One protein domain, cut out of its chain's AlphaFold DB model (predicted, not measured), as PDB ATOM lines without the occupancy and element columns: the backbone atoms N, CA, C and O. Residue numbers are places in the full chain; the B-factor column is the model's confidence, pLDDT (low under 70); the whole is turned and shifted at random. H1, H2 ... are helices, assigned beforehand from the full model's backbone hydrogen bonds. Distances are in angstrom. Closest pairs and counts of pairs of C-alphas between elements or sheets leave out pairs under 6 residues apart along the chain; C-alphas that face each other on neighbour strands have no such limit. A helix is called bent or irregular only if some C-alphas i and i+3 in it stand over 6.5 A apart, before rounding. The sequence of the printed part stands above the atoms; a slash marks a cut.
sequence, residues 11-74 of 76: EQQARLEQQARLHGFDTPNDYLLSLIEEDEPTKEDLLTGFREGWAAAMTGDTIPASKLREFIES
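Overview. This is residues 11 to 74 of the 76 residues of an uncharacterized protein of Anaerolineae bacterium (UniProt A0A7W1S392). This is an open, strung-out row of four helices with no shared core: H1 and H2 make a corner at one side of the length, where Pro 28 of H2 comes close to residues 16 to 20 of H1; the longest helix, H3, touches no other helix, and after Thr 59 of H3 the backbone folds back to a short helix, H4, which touches no other helix either. The arrangement is loose, with H1 and H2 the one pair of helices that touch. The printed part has 64 residues with four named helices, in the order H1, H2, H3, H4, and no named strand; the class is all helix. The whole is extended, with a radius of gyration of the C-alphas of 19.6 A, and elongated, spanning 54 by 29 by 17 A.

Along the chain. Find C-alpha 43 at (211.083, 254.653, 230.071); from there H3, residues 43 to 59, runs 24.5 A to C-alpha 59 at (215.050, 233.148, 219.060). Look before it for H2, residues 28 to 37, 14.4 A from first to last C-alpha. H1, residues 11 to 22, starts the printed part at C-alpha 11, (199.530, 286.695, 213.480), and is 16.6 A long. After H3 look for H4, residues 65 to 72, 11.6 A long, ending at C-alpha 72, (206.202, 248.506, 205.243). H4 is irregular: C-alphas 66 and 69 are 7.3 A apart, and its line is a rough one.

Arrangement. Start at H3, which is apart from H1, H2 and H4. Going back along the chain, you reach H2, which touches H1, and H1 does so with residues 16 to 20 alone. Their closest C-alphas are those of Glu 17 and Pro 28, 5.3 A apart. Their lines stand at 73 degrees, only just about perpendicular. H4 is apart from H1 and H2 as well. In the backbones of H1 and H3 every O i to N i+4 pair is within hydrogen-bond range; in H2 5 of 6 are, and in H4 2 of 4, beside 4 of 5 O i to N i+3 pairs.

Size, cuts and confidence. The two C-alphas farthest apart are those of Glu 11 and Thr 59, at 56.0 A, while the first and last printed C-alphas, Glu 11 and Ser 74, are 41.7 A apart. Residues 35 to 52, 55 to 60 and 64 to 70 stand free. The links H1 to H2, H2 to H3 and H3 to H4 are tight, with five residues each, and the printed part has no cut. The mean pLDDT of the printed part is 83.6; look for values under 70 at residues 37 to 41, of which 37 belongs to H2, and at residues 73 to 74.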
ATOM      1  N   GLU A  11     199.279 287.504 214.681       94.94
ATOM      2  CA  GLU A  11     199.530 286.695 213.480       94.94
ATOM      3  C   GLU A  11     199.770 285.217 213.828       94.94
ATOM      4  O   GLU A  11     199.243 284.316 213.172       94.94
ATOM      5  N   GLN A  12     200.545 284.956 214.883       92.50
ATOM      6  CA  GLN A  12     200.807 283.600 215.359       92.50
ATOM      7  C   GLN A  12     199.536 282.950 215.908       92.50
ATOM      8  O   GLN A  12     199.285 281.780 215.619       92.50
ATOM      9  N   GLN A  13     198.711 283.707 216.631       93.56
ATOM     10  CA  GLN A  13     197.419 283.233 217.111       93.56
ATOM     11  C   GLN A  13     196.493 282.856 215.947       93.56
ATOM     12  O   GLN A  13     195.956 281.748 215.929       93.56
ATOM     13  N   ALA A  14     196.364 283.718 214.934       93.69
ATOM     14  CA  ALA A  14     195.542 283.432 213.757       93.69
ATOM     15  C   ALA A  14     196.012 282.166 213.018       93.69
ATOM     16  O   ALA A  14     195.199 281.348 212.575       93.69
ATOM     17  N   ARG A  15     197.333 281.967 212.924       93.88
ATOM     18  CA  ARG A  15     197.918 280.754 212.347       93.88
ATOM     19  C   ARG A  15     197.603 279.513 213.187       93.88
ATOM     20  O   ARG A  15     197.252 278.488 212.609       93.88
ATOM     21  N   LEU A  16     197.686 279.588 214.514       93.75
ATOM     22  CA  LEU A  16     197.336 278.479 215.413       93.75
ATOM     23  C   LEU A  16     195.855 278.101 215.305       93.75
ATOM     24  O   LEU A  16     195.535 276.926 215.172       93.75
ATOM     25  N   GLU A  17     194.958 279.084 215.265       94.62
ATOM     26  CA  GLU A  17     193.521 278.863 215.055       94.62
ATOM     27  C   GLU A  17     193.203 278.239 213.694       94.62
ATOM     28  O   GLU A  17     192.239 277.484 213.551       94.62
ATOM     29  N   GLN A  18     193.979 278.570 212.662       95.00
ATOM     30  CA  GLN A  18     193.838 277.935 211.357       95.00
ATOM     31  C   GLN A  18     194.295 276.474 211.403       95.00
ATOM     32  O   GLN A  18     193.592 275.607 210.890       95.00
ATOM     33  N   GLN A  19     195.450 276.202 212.014       92.88
ATOM     34  CA  GLN A  19     195.994 274.848 212.130       92.88
ATOM     35  C   GLN A  19     195.080 273.952 212.974       92.88
ATOM     36  O   GLN A  19     194.709 272.880 212.512       92.88
ATOM     37  N   ALA A  20     194.603 274.428 214.126       94.31
ATOM     38  CA  ALA A  20     193.655 273.691 214.961       94.31
ATOM     39  C   ALA A  20     192.416 273.251 214.164       94.31
ATOM     40  O   ALA A  20     192.078 272.072 214.140       94.31
ATOM     41  N   ARG A  21     191.813 274.171 213.398       93.00
ATOM     42  CA  ARG A  21     190.657 273.862 212.541       93.00
ATOM     43  C   ARG A  21     190.975 272.879 211.417       93.00
ATOM     44  O   ARG A  21     190.146 272.027 211.121       93.00
ATOM     45  N   LEU A  22     192.145 272.992 210.786       93.50
ATOM     46  CA  LEU A  22     192.574 272.058 209.736       93.50
ATOM     47  C   LEU A  22     192.733 270.630 210.268       93.50
ATOM     48  O   LEU A  22     192.411 269.683 209.557       93.50
ATOM     49  N   HIS A  23     193.187 270.496 211.510       88.00
ATOM     50  CA  HIS A  23     193.360 269.214 212.184       88.00
ATOM     51  C   HIS A  23     192.105 268.752 212.953       88.00
ATOM     52  O   HIS A  23     192.131 267.700 213.582       88.00
ATOM     53  N   GLY A  24     190.992 269.493 212.869       92.12
ATOM     54  CA  GLY A  24     189.703 269.103 213.452       92.12
ATOM     55  C   GLY A  24     189.532 269.412 214.942       92.12
ATOM     56  O   GLY A  24     188.606 268.891 215.556       92.12
ATOM     57  N   PHE A  25     190.388 270.253 215.522       93.06
ATOM     58  CA  PHE A  25     190.282 270.692 216.912       93.06
ATOM     59  C   PHE A  25     189.385 271.927 217.052       93.06
ATOM     60  O   PHE A  25     189.443 272.857 216.241       93.06
ATOM     61  N   ASP A  26     188.597 271.957 218.128       88.00
ATOM     62  CA  ASP A  26     187.676 273.055 218.439       88.00
ATOM     63  C   ASP A  26     188.403 274.306 218.946       88.00
ATOM     64  O   ASP A  26     187.961 275.432 218.700       88.00
ATOM     65  N   THR A  27     189.535 274.127 219.638       91.81
ATOM     66  CA  THR A  27     190.331 275.236 220.166       91.81
ATOM     67  C   THR A  27     191.821 275.101 219.834       91.81
ATOM     68  O   THR A  27     192.348 273.989 219.741       91.81
ATOM     69  N   PRO A  28     192.554 276.229 219.708       90.69
ATOM     70  CA  PRO A  28     194.011 276.208 219.588       90.69
ATOM     71  C   PRO A  28     194.703 275.531 220.768       90.69
ATOM     72  O   PRO A  28     195.783 274.981 220.599       90.69
ATOM     73  N   ASN A  29     194.099 275.583 221.957       89.62
ATOM     74  CA  ASN A  29     194.664 274.983 223.156       89.62
ATOM     75  C   ASN A  29     194.623 273.452 223.094       89.62
ATOM     76  O   ASN A  29     195.622 272.818 223.408       89.62
ATOM     77  N   ASP A  30     193.514 272.871 222.633       87.88
ATOM     78  CA  ASP A  30     193.395 271.412 222.480       87.88
ATOM     79  C   ASP A  30     194.376 270.889 221.428       87.88
ATOM     80  O   ASP A  30     195.040 269.880 221.642       87.88
ATOM     81  N   TYR A  31     194.543 271.640 220.336       89.12
ATOM     82  CA  TYR A  31     195.563 271.360 219.329       89.12
ATOM     83  C   TYR A  31     196.991 271.462 219.893       89.12
ATOM     84  O   TYR A  31     197.837 270.622 219.620       89.12
ATOM     85  N   LEU A  32     197.290 272.484 220.698       87.69
ATOM     86  CA  LEU A  32     198.616 272.622 221.307       87.69
ATOM     87  C   LEU A  32     198.903 271.527 222.339       87.69
ATOM     88  O   LEU A  32     200.044 271.089 222.441       87.69
ATOM     89  N   LEU A  33     197.892 271.081 223.087       85.75
ATOM     90  CA  LEU A  33     198.025 269.974 224.031       85.75
ATOM     91  C   LEU A  33     198.231 268.640 223.313       85.75
ATOM     92  O   LEU A  33     199.102 267.883 223.727       85.75
ATOM     93  N   SER A  34     197.526 268.383 222.207       82.50
ATOM     94  CA  SER A  34     197.722 267.145 221.445       82.50
ATOM     95  C   SER A  34     199.151 267.019 220.911       82.50
ATOM     96  O   SER A  34     199.723 265.937 220.941       82.50
ATOM     97  N   LEU A  35     199.774 268.133 220.509       80.88
ATOM     98  CA  LEU A  35     201.179 268.156 220.078       80.88
ATOM     99  C   LEU A  35     202.179 267.852 221.207       80.88
ATOM    100  O   LEU A  35     203.333 267.545 220.928       80.88
ATOM    101  N   ILE A  36     201.771 267.995 222.470       75.00
ATOM    102  CA  ILE A  36     202.605 267.709 223.644       75.00
ATOM    103  C   ILE A  36     202.352 266.279 224.144       75.00
ATOM    104  O   ILE A  36     203.270 265.635 224.645       75.00
ATOM    105  N   GLU A  37     201.123 265.779 224.008       65.31
ATOM    106  CA  GLU A  37     200.724 264.432 224.435       65.31
ATOM    107  C   GLU A  37     201.185 263.318 223.479       65.31
ATOM    108  O   GLU A  37     201.234 262.159 223.886       65.31
ATOM    109  N   GLU A  38     201.559 263.642 222.239       56.56
ATOM    110  CA  GLU A  38     201.924 262.642 221.226       56.56
ATOM    111  C   GLU A  38     203.323 262.010 221.375       56.56
ATOM    112  O   GLU A  38     203.561 261.000 220.717       56.56
ATOM    113  N   ASP A  39     204.249 262.522 222.203       59.44
ATOM    114  CA  ASP A  39     205.670 262.188 221.968       59.44
ATOM    115  C   ASP A  39     206.590 262.042 223.195       59.44
ATOM    116  O   ASP A  39     207.719 262.532 223.196       59.44
ATOM    117  N   GLU A  40     206.180 261.295 224.227       58.97
ATOM    118  CA  GLU A  40     207.176 260.654 225.103       58.97
ATOM    119  C   GLU A  40     206.824 259.185 225.381       58.97
ATOM    120  O   GLU A  40     206.008 258.903 226.265       58.97
ATOM    121  N   PRO A  41     207.458 258.216 224.681       66.62
ATOM    122  CA  PRO A  41     207.419 256.834 225.135       66.62
ATOM    123  C   PRO A  41     207.987 256.792 226.550       66.62
ATOM    124  O   PRO A  41     209.079 257.312 226.820       66.62
ATOM    125  N   THR A  42     207.259 256.175 227.478       74.62
ATOM    126  CA  THR A  42     207.753 256.091 228.845       74.62
ATOM    127  C   THR A  42     209.038 255.263 228.862       74.62
ATOM    128  O   THR A  42     209.300 254.413 228.004       74.62
ATOM    129  N   LYS A  43     209.877 255.472 229.879       71.75
ATOM    130  CA  LYS A  43     211.083 254.653 230.071       71.75
ATOM    131  C   LYS A  43     210.759 253.154 230.106       71.75
ATOM    132  O   LYS A  43     211.593 252.336 229.724       71.75
ATOM    133  N   GLU A  44     209.579 252.800 230.597       78.00
ATOM    134  CA  GLU A  44     209.109 251.423 230.653       78.00
ATOM    135  C   GLU A  44     208.744 250.887 229.263       78.00
ATOM    136  O   GLU A  44     209.152 249.772 228.936       78.00
ATOM    137  N   ASP A  45     208.118 251.700 228.411       80.88
ATOM    138  CA  ASP A  45     207.800 251.343 227.020       80.88
ATOM    139  C   ASP A  45     209.072 251.087 226.203       80.88
ATOM    140  O   ASP A  45     209.197 250.065 225.527       80.88
ATOM    141  N   LEU A  46     210.081 251.954 226.347       80.12
ATOM    142  CA  LEU A  46     211.376 251.794 225.673       80.12
ATOM    143  C   LEU A  46     212.112 250.523 226.116       80.12
ATOM    144  O   LEU A  46     212.697 249.807 225.299       80.12
ATOM    145  N   LEU A  47     212.100 250.229 227.419       86.00
ATOM    146  CA  LEU A  47     212.734 249.026 227.962       86.00
ATOM    147  C   LEU A  47     211.994 247.755 227.547       86.00
ATOM    148  O   LEU A  47     212.634 246.720 227.347       86.00
ATOM    149  N   THR A  48     210.674 247.831 227.427       86.75
ATOM    150  CA  THR A  48     209.833 246.721 226.979       86.75
ATOM    151  C   THR A  48     210.101 246.419 225.510       86.75
ATOM    152  O   THR A  48     210.529 245.304 225.210       86.75
ATOM    153  N   GLY A  49     210.037 247.425 224.631       84.88
ATOM    154  CA  GLY A  49     210.345 247.249 223.208       84.88
ATOM    155  C   GLY A  49     211.767 246.729 222.961       84.88
ATOM    156  O   GLY A  49     211.983 245.857 222.119       84.88
ATOM    157  N   PHE A  50     212.750 247.172 223.756       86.12
ATOM    158  CA  PHE A  50     214.111 246.632 223.679       86.12
ATOM    159  C   PHE A  50     214.186 245.149 224.073       86.12
ATOM    160  O   PHE A  50     214.842 244.360 223.390       86.12
ATOM    161  N   ARG A  51     213.540 244.749 225.178       90.00
ATOM    162  CA  ARG A  51     213.551 243.352 225.645       90.00
ATOM    163  C   ARG A  51     212.887 242.421 224.640       90.00
ATOM    164  O   ARG A  51     213.405 241.332 224.403       90.00
ATOM    165  N   GLU A  52     211.780 242.857 224.056       88.94
ATOM    166  CA  GLU A  52     211.045 242.111 223.037       88.94
ATOM    167  C   GLU A  52     211.880 241.943 221.767       88.94
ATOM    168  O   GLU A  52     212.101 240.815 221.329       88.94
ATOM    169  N   GLY A  53     212.457 243.033 221.249       84.69
ATOM    170  CA  GLY A  53     213.349 242.976 220.089       84.69
ATOM    171  C   GLY A  53     214.588 242.104 220.330       84.69
ATOM    172  O   GLY A  53     215.002 241.343 219.454       84.69
ATOM    173  N   TRP A  54     215.159 242.149 221.538       87.94
ATOM    174  CA  TRP A  54     216.291 241.301 221.916       87.94
ATOM    175  C   TRP A  54     215.912 239.816 221.987       87.94
ATOM    176  O   TRP A  54     216.646 238.960 221.490       87.94
ATOM    177  N   ALA A  55     214.765 239.488 222.583       89.44
ATOM    178  CA  ALA A  55     214.274 238.114 222.659       89.44
ATOM    179  C   ALA A  55     213.959 237.541 221.266       89.44
ATOM    180  O   ALA A  55     214.325 236.400 220.972       89.44
ATOM    181  N   ALA A  56     213.356 238.347 220.392       87.12
ATOM    182  CA  ALA A  56     213.076 238.006 219.001       87.12
ATOM    183  C   ALA A  56     214.373 237.714 218.217       87.12
ATOM    184  O   ALA A  56     214.511 236.666 217.585       87.12
ATOM    185  N   ALA A  57     215.394 238.565 218.372       84.75
ATOM    186  CA  ALA A  57     216.715 238.350 217.776       84.75
ATOM    187  C   ALA A  57     217.382 237.047 218.247       84.75
ATOM    188  O   ALA A  57     217.948 236.307 217.442       84.75
ATOM    189  N   MET A  58     217.290 236.740 219.542       88.12
ATOM    190  CA  MET A  58     217.889 235.534 220.126       88.12
ATOM    191  C   MET A  58     217.172 234.240 219.730       88.12
ATOM    192  O   MET A  58     217.797 233.180 219.697       88.12
ATOM    193  N   THR A  59     215.871 234.306 219.449       89.75
ATOM    194  CA  THR A  59     215.050 233.148 219.060       89.75
ATOM    195  C   THR A  59     214.969 232.951 217.545       89.75
ATOM    196  O   THR A  59     214.441 231.939 217.089       89.75
ATOM    197  N   GLY A  60     215.542 233.873 216.766       81.75
ATOM    198  CA  GLY A  60     215.491 233.851 215.304       81.75
ATOM    199  C   GLY A  60     214.151 234.315 214.730       81.75
ATOM    200  O   GLY A  60     213.970 234.252 213.514       81.75
ATOM    201  N   ASP A  61     213.243 234.807 215.574       83.25
ATOM    202  CA  ASP A  61     211.952 235.378 215.192       83.25
ATOM    203  C   ASP A  61     212.142 236.814 214.684       83.25
ATOM    204  O   ASP A  61     211.778 237.800 215.317       83.25
ATOM    205  N   THR A  62     212.847 236.944 213.561       82.56
ATOM    206  CA  THR A  62     213.215 238.237 212.973       82.56
ATOM    207  C   THR A  62     212.843 238.298 211.507       82.56
ATOM    208  O   THR A  62     212.891 237.300 210.786       82.56
ATOM    209  N   ILE A  63     212.506 239.499 211.044       79.50
ATOM    210  CA  ILE A  63     212.224 239.745 209.634       79.50
ATOM    211  C   ILE A  63     213.561 239.926 208.899       79.50
ATOM    212  O   ILE A  63     214.341 240.814 209.256       79.50
ATOM    213  N   PRO A  64     213.855 239.122 207.859       81.75
ATOM    214  CA  PRO A  64     215.039 239.326 207.039       81.75
ATOM    215  C   PRO A  64     215.023 240.712 206.401       81.75
ATOM    216  O   PRO A  64     214.007 241.130 205.847       81.75
ATOM    217  N   ALA A  65     216.174 241.387 206.391       81.19
ATOM    218  CA  ALA A  65     216.289 242.747 205.862       81.19
ATOM    219  C   ALA A  65     215.780 242.888 204.413       81.19
ATOM    220  O   ALA A  65     215.226 243.919 204.043       81.19
ATOM    221  N   SER A  66     215.908 241.833 203.604       84.06
ATOM    222  CA  SER A  66     215.416 241.793 202.222       84.06
ATOM    223  C   SER A  66     213.892 241.880 202.088       84.06
ATOM    224  O   SER A  66     213.417 242.216 201.009       84.06
ATOM    225  N   LYS A  67     213.137 241.596 203.155       81.06
ATOM    226  CA  LYS A  67     211.666 241.598 203.179       81.06
ATOM    227  C   LYS A  67     211.057 242.826 203.856       81.06
ATOM    228  O   LYS A  67     209.840 242.962 203.881       81.06
ATOM    229  N   LEU A  68     211.880 243.735 204.386       81.25
ATOM    230  CA  LEU A  68     211.395 244.913 205.117       81.25
ATOM    231  C   LEU A  68     210.543 245.839 204.242       81.25
ATOM    232  O   LEU A  68     209.566 246.398 204.721       81.25
ATOM    233  N   ARG A  69     210.883 245.970 202.955       78.69
ATOM    234  CA  ARG A  69     210.138 246.820 202.020       78.69
ATOM    235  C   ARG A  69     208.703 246.334 201.801       78.69
ATOM    236  O   ARG A  69     207.784 247.134 201.862       78.69
ATOM    237  N   GLU A  70     208.526 245.029 201.605       80.31
ATOM    238  CA  GLU A  70     207.208 244.404 201.421       80.31
ATOM    239  C   GLU A  70     206.344 244.536 202.684       80.31
ATOM    240  O   GLU A  70     205.130 244.681 202.592       80.31
ATOM    241  N   PHE A  71     206.973 244.514 203.861       72.44
ATOM    242  CA  PHE A  71     206.285 244.643 205.142       72.44
ATOM    243  C   PHE A  71     205.773 246.070 205.393       72.44
ATOM    244  O   PHE A  71     204.645 246.237 205.834       72.44
ATOM    245  N   ILE A  72     206.572 247.090 205.064       76.94
ATOM    246  CA  ILE A  72     206.202 248.506 205.243       76.94
ATOM    247  C   ILE A  72     205.113 248.933 204.246       76.94
ATOM    248  O   ILE A  72     204.229 249.698 204.601       76.94
ATOM    249  N   GLU A  73     205.154 248.422 203.012       69.75
ATOM    250  CA  GLU A  73     204.153 248.725 201.974       69.75
ATOM    251  C   GLU A  73     202.815 247.972 202.180       69.75
ATOM    252  O   GLU A  73     201.854 248.243 201.468       69.75
ATOM    253  N   SER A  74     202.736 247.024 203.126       58.72
ATOM    254  CA  SER A  74     201.513 246.248 203.416       58.72
ATOM    255  C   SER A  74     200.627 246.852 204.520       58.72
ATOM    256  O   SER A  74     199.564 246.295 204.788       58.72
TER     257      SER A  74